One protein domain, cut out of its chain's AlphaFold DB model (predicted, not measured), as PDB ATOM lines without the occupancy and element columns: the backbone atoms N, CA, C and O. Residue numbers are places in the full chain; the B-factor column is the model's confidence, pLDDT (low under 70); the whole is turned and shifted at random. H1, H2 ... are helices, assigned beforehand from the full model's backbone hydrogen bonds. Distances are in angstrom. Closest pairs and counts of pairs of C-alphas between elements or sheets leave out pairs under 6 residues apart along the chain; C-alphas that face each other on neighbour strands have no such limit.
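This is residues 33 to 50 and 60 to 133 of the 134 residues of an uncharacterized protein of Desulfovibrio fructosivorans JJ (UniProt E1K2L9). Six helices form a compact cluster whose contacts close in a ring, from H1 to H2, H5, H6, H3, H4 and back to H1. The printed part has 92 residues with six named helices, in order H1 to H6 along the chain, and no named strand; the helices hold 64 of the 92 residues and the class is all helix, the whole is compact with a radius of gyration of the C-alphas of 12.6 A, and the spans are 37 by 29 by 24 A.

H1, residues 33 to 46, 19.7 A, begins at C-alpha (116.328, 167.808, 151.663). H2 is residues 60 to 72, 18.0 A; H3 77 to 87, 16.0 A; H4 98 to 106; H5 111 to 116; H6, 122 to 132, ends at C-alpha (138.781, 169.786, 145.729).

H1 touches H2 at a steep tilt of 44 degrees, opposite ways; the closest C-alphas, Val 42 and Leu 65, are 6.0 A apart. H3 and H4 form a hairpin, closest C-alphas Ala 84 and Arg 99, 4.9 A. Every O i to N i+4 pair is within hydrogen-bond range except in H3, 6 of 7.

Residues 51 to 59 are cut out; C-alphas 50 and 60 are 13.3 A apart. No printed residue is under pLDDT 70.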
ATOM      1  N   GLN A  33     117.069 167.272 150.516       96.75
ATOM      2  CA  GLN A  33     116.328 167.808 151.663       96.75
ATOM      3  C   GLN A  33     117.156 167.791 152.953       96.75
ATOM      4  O   GLN A  33     117.177 168.776 153.687       96.75
ATOM      5  N   ASN A  34     117.851 166.690 153.237       96.69
ATOM      6  CA  ASN A  34     118.657 166.546 154.446       96.69
ATOM      7  C   ASN A  34     119.837 167.515 154.445       96.69
ATOM      8  O   ASN A  34     120.070 168.189 155.446       96.69
ATOM      9  N   VAL A  35     120.538 167.623 153.314       97.19
ATOM     10  CA  VAL A  35     121.666 168.553 153.160       97.19
ATOM     11  C   VAL A  35     121.188 169.997 153.274       97.19
ATOM     12  O   VAL A  35     121.791 170.776 154.004       97.19
ATOM     13  N   PHE A  36     120.067 170.341 152.634       96.62
ATOM     14  CA  PHE A  36     119.461 171.664 152.765       96.62
ATOM     15  C   PHE A  36     119.100 171.990 154.220       96.62
ATOM     16  O   PHE A  36     119.536 173.012 154.745       96.62
ATOM     17  N   ASN A  37     118.366 171.104 154.900       97.38
ATOM     18  CA  ASN A  37     117.967 171.293 156.296       97.38
ATOM     19  C   ASN A  37     119.184 171.444 157.221       97.38
ATOM     20  O   ASN A  37     119.169 172.259 158.143       97.38
ATOM     21  N   PHE A  38     120.236 170.658 156.981       97.56
ATOM     22  CA  PHE A  38     121.495 170.742 157.712       97.56
ATOM     23  C   PHE A  38     122.159 172.113 157.533       97.56
ATOM     24  O   PHE A  38     122.399 172.807 158.522       97.56
ATOM     25  N   LEU A  39     122.394 172.537 156.286       97.06
ATOM     26  CA  LEU A  39     123.036 173.820 155.991       97.06
ATOM     27  C   LEU A  39     122.202 174.999 156.505       97.06
ATOM     28  O   LEU A  39     122.750 175.931 157.085       97.06
ATOM     29  N   GLN A  40     120.873 174.924 156.399       97.50
ATOM     30  CA  GLN A  40     119.973 175.945 156.932       97.50
ATOM     31  C   GLN A  40     120.080 176.075 158.461       97.50
ATOM     32  O   GLN A  40     120.060 177.192 158.989       97.50
ATOM     33  N   ARG A  41     120.193 174.959 159.197       96.94
ATOM     34  CA  ARG A  41     120.402 174.985 160.656       96.94
ATOM     35  C   ARG A  41     121.740 175.619 161.017       96.94
ATOM     36  O   ARG A  41     121.771 176.467 161.909       96.94
ATOM     37  N   VAL A  42     122.804 175.266 160.294       97.12
ATOM     38  CA  VAL A  42     124.129 175.868 160.485       97.12
ATOM     39  C   VAL A  42     124.081 177.369 160.211       97.12
ATOM     40  O   VAL A  42     124.501 178.148 161.060       97.12
ATOM     41  N   ASP A  43     123.497 177.806 159.095       96.44
ATOM     42  CA  ASP A  43     123.373 179.231 158.766       96.44
ATOM     43  C   ASP A  43     122.536 180.001 159.792       96.44
ATOM     44  O   ASP A  43     122.889 181.115 160.183       96.44
ATOM     45  N   SER A  44     121.459 179.395 160.292       96.50
ATOM     46  CA  SER A  44     120.647 179.988 161.360       96.50
ATOM     47  C   SER A  44     121.442 180.155 162.656       96.50
ATOM     48  O   SER A  44     121.214 181.113 163.392       96.50
ATOM     49  N   ALA A  45     122.371 179.241 162.944       95.19
ATOM     50  CA  ALA A  45     123.266 179.338 164.090       95.19
ATOM     51  C   ALA A  45     124.411 180.338 163.854       95.19
ATOM     52  O   ALA A  45     124.739 181.101 164.758       95.19
ATOM     53  N   LYS A  46     124.956 180.417 162.631       94.56
ATOM     54  CA  LYS A  46     125.981 181.401 162.240       94.56
ATOM     55  C   LYS A  46     125.492 182.834 162.430       94.56
ATOM     56  O   LYS A  46     126.235 183.657 162.943       94.56
ATOM     57  N   ARG A  47     124.228 183.118 162.102       94.56
ATOM     58  CA  ARG A  47     123.599 184.439 162.317       94.56
ATOM     59  C   ARG A  47     123.440 184.833 163.789       94.56
ATOM     60  O   ARG A  47     123.117 185.978 164.068       94.56
ATOM     61  N   LYS A  48     123.607 183.890 164.720       94.88
ATOM     62  CA  LYS A  48     123.572 184.143 166.169       94.88
ATOM     63  C   LYS A  48     124.970 184.340 166.756       94.88
ATOM     64  O   LYS A  48     125.091 184.542 167.962       94.88
ATOM     65  N   LEU A  49     126.020 184.217 165.942       93.50
ATOM     66  CA  LEU A  49     127.374 184.527 166.376       93.50
ATOM     67  C   LEU A  49     127.506 186.046 166.580       93.50
ATOM     68  O   LEU A  49     126.918 186.801 165.812       93.50
ATOM     69  N   PRO A  50     128.260 186.494 167.597       92.56
ATOM     70  CA  PRO A  50     128.593 187.908 167.756       92.56
ATOM     71  C   PRO A  50     129.230 188.516 166.493       92.56
ATOM     72  O   PRO A  50     129.976 187.840 165.788       92.56
ATOM     73  N   GLN A  60     136.820 178.838 163.835       96.19
ATOM     74  CA  GLN A  60     136.664 177.748 164.800       96.19
ATOM     75  C   GLN A  60     135.201 177.548 165.197       96.19
ATOM     76  O   GLN A  60     134.704 176.424 165.156       96.19
ATOM     77  N   ARG A  61     134.488 178.635 165.517       96.69
ATOM     78  CA  ARG A  61     133.061 178.587 165.863       96.69
ATOM     79  C   ARG A  61     132.227 178.039 164.712       96.69
ATOM     80  O   ARG A  61     131.374 177.190 164.944       96.69
ATOM     81  N   VAL A  62     132.497 178.459 163.477       96.75
ATOM     82  CA  VAL A  62     131.816 177.932 162.286       96.75
ATOM     83  C   VAL A  62     132.062 176.430 162.127       96.75
ATOM     84  O   VAL A  62     131.100 175.685 161.950       96.75
ATOM     85  N   CYS A  63     133.307 175.957 162.254       97.62
ATOM     86  CA  CYS A  63     133.619 174.524 162.188       97.62
ATOM     87  C   CYS A  63     132.857 173.726 163.256       97.62
ATOM     88  O   CYS A  63     132.250 172.700 162.946       97.62
ATOM     89  N   THR A  64     132.832 174.237 164.491       97.38
ATOM     90  CA  THR A  64     132.079 173.640 165.598       97.38
ATOM     91  C   THR A  64     130.584 173.598 165.308       97.38
ATOM     92  O   THR A  64     129.960 172.577 165.568       97.38
ATOM     93  N   LEU A  65     130.001 174.641 164.703       97.62
ATOM     94  CA  LEU A  65     128.583 174.636 164.326       97.62
ATOM     95  C   LEU A  65     128.250 173.520 163.330       97.62
ATOM     96  O   LEU A  65     127.222 172.860 163.490       97.62
ATOM     97  N   TYR A  66     129.098 173.278 162.328       98.00
ATOM     98  CA  TYR A  66     128.892 172.169 161.391       98.00
ATOM     99  C   TYR A  66     128.947 170.807 162.103       98.00
ATOM    100  O   TYR A  66     128.047 169.985 161.915       98.00
ATOM    101  N   ALA A  67     129.964 170.586 162.942       96.88
ATOM    102  CA  ALA A  67     130.123 169.347 163.703       96.88
ATOM    103  C   ALA A  67     128.968 169.116 164.691       96.88
ATOM    104  O   ALA A  67     128.355 168.047 164.705       96.88
ATOM    105  N   ASP A  68     128.607 170.139 165.462       96.50
ATOM    106  CA  ASP A  68     127.540 170.067 166.455       96.50
ATOM    107  C   ASP A  68     126.169 169.863 165.828       96.50
ATOM    108  O   ASP A  68     125.363 169.111 166.371       96.50
ATOM    109  N   THR A  69     125.898 170.476 164.676       96.88
ATOM    110  CA  THR A  69     124.608 170.301 163.999       96.88
ATOM    111  C   THR A  69     124.411 168.851 163.544       96.88
ATOM    112  O   THR A  69     123.302 168.325 163.666       96.88
ATOM    113  N   LEU A  70     125.468 168.174 163.071       95.75
ATOM    114  CA  LEU A  70     125.402 166.738 162.768       95.75
ATOM    115  C   LEU A  70     125.247 165.902 164.038       95.75
ATOM    116  O   LEU A  70     124.356 165.052 164.098       95.75
ATOM    117  N   ARG A  71     126.034 166.202 165.075       94.75
ATOM    118  CA  ARG A  71     125.977 165.503 166.364       94.75
ATOM    119  C   ARG A  71     124.593 165.583 167.012       94.75
ATOM    120  O   ARG A  71     124.080 164.577 167.487       94.75
ATOM    121  N   GLN A  72     123.946 166.749 166.972       93.62
ATOM    122  CA  GLN A  72     122.564 166.944 167.433       93.62
ATOM    123  C   GLN A  72     121.547 166.127 166.626       93.62
ATOM    124  O   GLN A  72     120.484 165.785 167.137       93.62
ATOM    125  N   GLY A  73     121.860 165.811 165.368       91.12
ATOM    126  CA  GLY A  73     121.087 164.897 164.530       91.12
ATOM    127  C   GLY A  73     121.369 163.413 164.785       91.12
ATOM    128  O   GLY A  73     120.754 162.581 164.122       91.12
ATOM    129  N   GLY A  74     122.274 163.078 165.712       93.62
ATOM    130  CA  GLY A  74     122.719 161.705 165.965       93.62
ATOM    131  C   GLY A  74     123.694 161.177 164.912       93.62
ATOM    132  O   GLY A  74     123.776 159.966 164.712       93.62
ATOM    133  N   TYR A  75     124.391 162.073 164.209       95.94
ATOM    134  CA  TYR A  75     125.354 161.718 163.174       95.94
ATOM    135  C   TYR A  75     126.776 162.063 163.595       95.94
ATOM    136  O   TYR A  75     127.020 163.075 164.254       95.94
ATOM    137  N   ASP A  76     127.718 161.242 163.153       96.06
ATOM    138  CA  ASP A  76     129.137 161.518 163.312       96.06
ATOM    139  C   ASP A  76     129.655 162.371 162.149       96.06
ATOM    140  O   ASP A  76     129.325 162.134 160.980       96.06
ATOM    141  N   PHE A  77     130.445 163.392 162.478       96.94
ATOM    142  CA  PHE A  77     130.911 164.363 161.497       96.94
ATOM    143  C   PHE A  77     131.912 163.744 160.519       96.94
ATOM    144  O   PHE A  77     131.722 163.855 159.306       96.94
ATOM    145  N   GLU A  78     132.940 163.061 161.023       97.38
ATOM    146  CA  GLU A  78     133.989 162.473 160.190       97.38
ATOM    147  C   GLU A  78     133.431 161.368 159.288       97.38
ATOM    148  O   GLU A  78     133.648 161.403 158.077       97.38
ATOM    149  N   HIS A  79     132.627 160.454 159.829       96.38
ATOM    150  CA  HIS A  79     131.964 159.411 159.050       96.38
ATOM    151  C   HIS A  79     131.028 159.989 157.984       96.38
ATOM    152  O   HIS A  79     130.937 159.441 156.884       96.38
ATOM    153  N   THR A  80     130.345 161.106 158.263       97.25
ATOM    154  CA  THR A  80     129.517 161.784 157.255       97.25
ATOM    155  C   THR A  80     130.376 162.369 156.131       97.25
ATOM    156  O   THR A  80     130.029 162.215 154.960       97.25
ATOM    157  N   VAL A  81     131.515 162.990 156.459       97.69
ATOM    158  CA  VAL A  81     132.475 163.506 155.469       97.69
ATOM    159  C   VAL A  81     133.056 162.373 154.621       97.69
ATOM    160  O   VAL A  81     133.018 162.455 153.396       97.69
ATOM    161  N   GLN A  82     133.525 161.293 155.244       97.19
ATOM    162  CA  GLN A  82     134.071 160.127 154.545       97.19
ATOM    163  C   GLN A  82     133.031 159.483 153.621       97.19
ATOM    164  O   GLN A  82     133.324 159.190 152.461       97.19
ATOM    165  N   ASN A  83     131.790 159.325 154.095       96.12
ATOM    166  CA  ASN A  83     130.702 158.802 153.273       96.12
ATOM    167  C   ASN A  83     130.391 159.716 152.078       96.12
ATOM    168  O   ASN A  83     130.148 159.223 150.976       96.12
ATOM    169  N   ALA A  84     130.426 161.038 152.271       96.88
ATOM    170  CA  ALA A  84     130.272 161.977 151.169       96.88
ATOM    171  C   ALA A  84     131.397 161.806 150.142       96.88
ATOM    172  O   ALA A  84     131.104 161.621 148.967       96.88
ATOM    173  N   LEU A  85     132.660 161.800 150.577       95.31
ATOM    174  CA  LEU A  85     133.836 161.688 149.704       95.31
ATOM    175  C   LEU A  85     133.841 160.402 148.873       95.31
ATOM    176  O   LEU A  85     134.177 160.441 147.691       95.31
ATOM    177  N   GLN A  86     133.431 159.279 149.465       92.31
ATOM    178  CA  GLN A  86     133.418 157.979 148.796       92.31
ATOM    179  C   GLN A  86     132.488 157.945 147.572       92.31
ATOM    180  O   GLN A  86     132.775 157.252 146.596       92.31
ATOM    181  N   PHE A  87     131.370 158.672 147.624       87.25
ATOM    182  CA  PHE A  87     130.295 158.570 146.633       87.25
ATOM    183  C   PHE A  87     129.973 159.894 145.934       87.25
ATOM    184  O   PHE A  87     128.998 159.953 145.183       87.25
ATOM    185  N   ALA A  88     130.736 160.956 146.195       85.94
ATOM    186  CA  ALA A  88     130.479 162.251 145.591       85.94
ATOM    187  C   ALA A  88     130.851 162.261 144.101       85.94
ATOM    188  O   ALA A  88     131.912 161.784 143.684       85.94
ATOM    189  N   ALA A  89     129.965 162.829 143.290       80.56
ATOM    190  CA  ALA A  89     130.137 162.946 141.855       80.56
ATOM    191  C   ALA A  89     131.267 163.926 141.500       80.56
ATOM    192  O   ALA A  89     131.367 165.028 142.042       80.56
ATOM    193  N   LYS A  90     132.079 163.555 140.504       77.94
ATOM    194  CA  LYS A  90     133.106 164.417 139.900       77.94
ATOM    195  C   LYS A  90     132.627 164.927 138.533       77.94
ATOM    196  O   LYS A  90     131.949 164.212 137.802       77.94
ATOM    197  N   GLY A  91     132.987 166.161 138.170       77.06
ATOM    198  CA  GLY A  91     132.666 166.749 136.857       77.06
ATOM    199  C   GLY A  91     131.297 167.444 136.766       77.06
ATOM    200  O   GLY A  91     130.812 168.004 137.747       77.06
ATOM    201  N   ASN A  92     130.692 167.449 135.573       71.62
ATOM    202  CA  ASN A  92     129.563 168.328 135.216       71.62
ATOM    203  C   ASN A  92     128.251 168.065 135.987       71.62
ATOM    204  O   ASN A  92     127.423 168.962 136.076       71.62
ATOM    205  N   GLY A  93     128.065 166.879 136.578       77.94
ATOM    206  CA  GLY A  93     126.858 166.521 137.345       77.94
ATOM    207  C   GLY A  93     126.915 166.838 138.845       77.94
ATOM    208  O   GLY A  93     125.967 166.550 139.569       77.94
ATOM    209  N   LYS A  94     128.019 167.408 139.344       84.88
ATOM    210  CA  LYS A  94     128.247 167.541 140.792       84.88
ATOM    211  C   LYS A  94     127.308 168.528 141.493       84.88
ATOM    212  O   LYS A  94     127.020 168.350 142.666       84.88
ATOM    213  N   LEU A  95     126.797 169.544 140.791       87.50
ATOM    214  CA  LEU A  95     125.899 170.546 141.392       87.50
ATOM    215  C   LEU A  95     124.543 169.959 141.812       87.50
ATOM    216  O   LEU A  95     123.881 170.513 142.687       87.50
ATOM    217  N   ASP A  96     124.153 168.825 141.232       90.19
ATOM    218  CA  ASP A  96     122.941 168.101 141.604       90.19
ATOM    219  C   ASP A  96     123.163 167.037 142.681       90.19
ATOM    220  O   ASP A  96     122.191 166.520 143.242       90.19
ATOM    221  N   ASP A  97     124.419 166.720 142.997       94.12
ATOM    222  CA  ASP A  97     124.758 165.703 143.980       94.12
ATOM    223  C   ASP A  97     124.716 166.281 145.407       94.12
ATOM    224  O   ASP A  97     125.528 167.146 145.756       94.12
ATOM    225  N   PRO A  98     123.819 165.790 146.286       96.25
ATOM    226  CA  PRO A  98     123.758 166.240 147.673       96.25
ATOM    227  C   PRO A  98     125.084 166.064 148.428       96.25
ATOM    228  O   PRO A  98     125.366 166.847 149.331       96.25
ATOM    229  N   ARG A  99     125.918 165.079 148.075       96.25
ATOM    230  CA  ARG A  99     127.217 164.868 148.735       96.25
ATOM    231  C   ARG A  99     128.204 165.968 148.388       96.25
ATOM    232  O   ARG A  99     128.836 166.516 149.286       96.25
ATOM    233  N   PHE A 100     128.285 166.342 147.110       95.50
ATOM    234  CA  PHE A 100     129.070 167.501 146.694       95.50
ATOM    235  C   PHE A 100     128.573 168.779 147.378       95.50
ATOM    236  O   PHE A 100     129.387 169.516 147.922       95.50
ATOM    237  N   LEU A 101     127.256 169.020 147.407       95.69
ATOM    238  CA  LEU A 101     126.685 170.204 148.063       95.69
ATOM    239  C   LEU A 101     127.014 170.255 149.559       95.69
ATOM    240  O   LEU A 101     127.343 171.317 150.083       95.69
ATOM    241  N   PHE A 102     126.970 169.110 150.241       97.56
ATOM    242  CA  PHE A 102     127.397 169.001 151.632       97.56
ATOM    243  C   PHE A 102     128.882 169.334 151.795       97.56
ATOM    244  O   PHE A 102     129.214 170.206 152.594       97.56
ATOM    245  N   LEU A 103     129.768 168.691 151.024       97.00
ATOM    246  CA  LEU A 103     131.213 168.926 151.103       97.00
ATOM    247  C   LEU A 103     131.555 170.391 150.808       97.00
ATOM    248  O   LEU A 103     132.287 171.014 151.567       97.00
ATOM    249  N   ALA A 104     130.987 170.966 149.746       94.94
ATOM    250  CA  ALA A 104     131.211 172.357 149.364       94.94
ATOM    251  C   ALA A 104     130.644 173.350 150.394       94.94
ATOM    252  O   ALA A 104     131.193 174.433 150.576       94.94
ATOM    253  N   GLY A 105     129.550 172.990 151.069       95.88
ATOM    254  CA  GLY A 105     128.966 173.794 152.138       95.88
ATOM    255  C   GLY A 105     129.779 173.751 153.431       95.88
ATOM    256  O   GLY A 105     129.936 174.783 154.074       95.88
ATOM    257  N   VAL A 106     130.296 172.579 153.813       97.19
ATOM    258  CA  VAL A 106     131.113 172.391 155.021       97.19
ATOM    259  C   VAL A 106     132.496 173.010 154.837       97.19
ATOM    260  O   VAL A 106     132.913 173.834 155.642       97.19
ATOM    261  N   PHE A 107     133.188 172.688 153.746       96.44
ATOM    262  CA  PHE A 107     134.576 173.103 153.518       96.44
ATOM    263  C   PHE A 107     134.705 174.491 152.875       96.44
ATOM    264  O   PHE A 107     135.626 174.754 152.107       96.44
ATOM    265  N   GLN A 108     133.808 175.414 153.238       93.19
ATOM    266  CA  GLN A 108     134.036 176.853 153.048       93.19
ATOM    267  C   GLN A 108     135.148 177.373 153.971       93.19
ATOM    268  O   GLN A 108     135.777 178.388 153.681       93.19
ATOM    269  N   VAL A 109     135.386 176.676 155.087       94.06
ATOM    270  CA  VAL A 109     136.564 176.848 155.943       94.06
ATOM    271  C   VAL A 109     137.581 175.762 155.594       94.06
ATOM    272  O   VAL A 109     137.211 174.612 155.354       94.06
ATOM    273  N   HIS A 110     138.867 176.121 155.582       95.19
ATOM    274  CA  HIS A 110     139.947 175.200 155.225       95.19
ATOM    275  C   HIS A 110     139.948 173.948 156.131       95.19
ATOM    276  O   HIS A 110     139.823 174.088 157.357       95.19
ATOM    277  N   PRO A 111     140.131 172.724 155.588       96.62
ATOM    278  CA  PRO A 111     140.039 171.483 156.364       96.62
ATOM    279  C   PRO A 111     141.099 171.367 157.476       96.62
ATOM    280  O   PRO A 111     140.895 170.633 158.441       96.62
ATOM    281  N   ASP A 112     142.178 172.154 157.427       97.38
ATOM    282  CA  ASP A 112     143.146 172.257 158.534       97.38
ATOM    283  C   ASP A 112     142.532 172.751 159.844       97.38
ATOM    284  O   ASP A 112     142.973 172.354 160.922       97.38
ATOM    285  N   VAL A 113     141.500 173.598 159.779       97.50
ATOM    286  CA  VAL A 113     140.814 174.069 160.987       97.50
ATOM    287  C   VAL A 113     140.062 172.909 161.638       97.50
ATOM    288  O   VAL A 113     140.170 172.717 162.849       97.50
ATOM    289  N   TYR A 114     139.379 172.087 160.840       97.88
ATOM    290  CA  TYR A 114     138.688 170.886 161.315       97.88
ATOM    291  C   TYR A 114     139.666 169.853 161.888       97.88
ATOM    292  O   TYR A 114     139.383 169.266 162.933       97.88
ATOM    293  N   LEU A 115     140.832 169.680 161.258       97.81
ATOM    294  CA  LEU A 115     141.905 168.818 161.761       97.81
ATOM    295  C   LEU A 115     142.441 169.315 163.110       97.81
ATOM    296  O   LEU A 115     142.544 168.542 164.062       97.81
ATOM    297  N   ARG A 116     142.742 170.615 163.227       97.69
ATOM    298  CA  ARG A 116     143.221 171.234 164.474       97.69
ATOM    299  C   ARG A 116     142.213 171.078 165.615       97.69
ATOM    300  O   ARG A 116     142.613 170.853 166.754       97.69
ATOM    301  N   LEU A 117     140.920 171.176 165.302       96.81
ATOM    302  CA  LEU A 117     139.816 170.979 166.246       96.81
ATOM    303  C   LEU A 117     139.475 169.502 166.497       96.81
ATOM    304  O   LEU A 117     138.607 169.220 167.319       96.81
ATOM    305  N   LYS A 118     140.168 168.564 165.838       97.19
ATOM    306  CA  LYS A 118     139.956 167.112 165.942       97.19
ATOM    307  C   LYS A 118     138.552 166.655 165.523       97.19
ATOM    308  O   LYS A 118     138.072 165.638 166.010       97.19
ATOM    309  N   PHE A 119     137.901 167.390 164.620       97.19
ATOM    310  CA  PHE A 119     136.637 166.957 164.011       97.19
ATOM    311  C   PHE A 119     136.842 165.968 162.866       97.19
ATOM    312  O   PHE A 119     135.920 165.233 162.532       97.19
ATOM    313  N   ILE A 120     138.029 165.970 162.259       97.81
ATOM    314  CA  ILE A 120     138.442 165.008 161.237       97.81
ATOM    315  C   ILE A 120     139.878 164.567 161.503       97.81
ATOM    316  O   ILE A 120     140.690 165.332 162.036       97.81
ATOM    317  N   SER A 121     140.208 163.350 161.091       98.00
ATOM    318  CA  SER A 121     141.580 162.864 161.047       98.00
ATOM    319  C   SER A 121     142.384 163.516 159.920       98.00
ATOM    320  O   SER A 121     141.847 164.110 158.978       98.00
ATOM    321  N   LYS A 122     143.713 163.364 159.990       97.81
ATOM    322  CA  LYS A 122     144.620 163.815 158.927       97.81
ATOM    323  C   LYS A 122     144.297 163.147 157.585       97.81
ATOM    324  O   LYS A 122     144.335 163.824 156.568       97.81
ATOM    325  N   ALA A 123     143.955 161.857 157.596       97.69
ATOM    326  CA  ALA A 123     143.596 161.120 156.386       97.69
ATOM    327  C   ALA A 123     142.363 161.734 155.709       97.69
ATOM    328  O   ALA A 123     142.433 162.124 154.550       97.69
ATOM    329  N   THR A 124     141.287 161.953 156.469       97.75
ATOM    330  CA  THR A 124     140.073 162.602 155.954       97.75
ATOM    331  C   THR A 124     140.358 164.014 155.438       97.75
ATOM    332  O   THR A 124     139.852 164.404 154.391       97.75
ATOM    333  N   ARG A 125     141.197 164.793 156.134       97.50
ATOM    334  CA  ARG A 125     141.636 166.116 155.664       97.50
ATOM    335  C   ARG A 125     142.346 166.028 154.313       97.50
ATOM    336  O   ARG A 125     142.041 166.822 153.428       97.50
ATOM    337  N   ASP A 126     143.276 165.091 154.158       97.44
ATOM    338  CA  ASP A 126     144.027 164.906 152.914       97.44
ATOM    339  C   ASP A 126     143.098 164.469 151.762       97.44
ATOM    340  O   ASP A 126     143.222 164.982 150.650       97.44
ATOM    341  N   ASP A 127     142.099 163.624 152.039       96.75
ATOM    342  CA  ASP A 127     141.087 163.219 151.055       96.75
ATOM    343  C   ASP A 127     140.192 164.388 150.614       96.75
ATOM    344  O   ASP A 127     139.876 164.518 149.429       96.75
ATOM    345  N   VAL A 128     139.800 165.271 151.542       96.25
ATOM    346  CA  VAL A 128     139.046 166.497 151.221       96.25
ATOM    347  C   VAL A 128     139.866 167.417 150.320       96.25
ATOM    348  O   VAL A 128     139.351 167.899 149.310       96.25
ATOM    349  N   MET A 129     141.136 167.644 150.662       96.25
ATOM    350  CA  MET A 129     142.054 168.468 149.868       96.25
ATOM    351  C   MET A 129     142.196 167.904 148.446       96.25
ATOM    352  O   MET A 129     141.928 168.598 147.460       96.25
ATOM    353  N   HIS A 130     142.448 166.596 148.340       94.25
ATOM    354  CA  HIS A 130     142.521 165.899 147.059       94.25
ATOM    355  C   HIS A 130     141.216 165.994 146.253       94.25
ATOM    356  O   HIS A 130     141.249 166.189 145.037       94.25
ATOM    357  N   TYR A 131     140.059 165.879 146.910       92.50
ATOM    358  CA  TYR A 131     138.754 165.969 146.257       92.50
ATOM    359  C   TYR A 131     138.512 167.337 145.604       92.50
ATOM    360  O   TYR A 131     137.965 167.397 144.497       92.50
ATOM    361  N   PHE A 132     138.928 168.426 146.257       90.81
ATOM    362  CA  PHE A 132     138.781 169.786 145.729       90.81
ATOM    363  C   PHE A 132     139.938 170.242 144.826       90.81
ATOM    364  O   PHE A 132     139.790 171.253 144.143       90.81
ATOM    365  N   GLY A 133     141.032 169.479 144.744       81.62
ATOM    366  CA  GLY A 133     142.170 169.771 143.865       81.62
ATOM    367  C   GLY A 133     143.137 170.819 144.423       81.62
ATOM    368  O   GLY A 133     143.756 171.539 143.639       81.62
TER     369      GLY A 133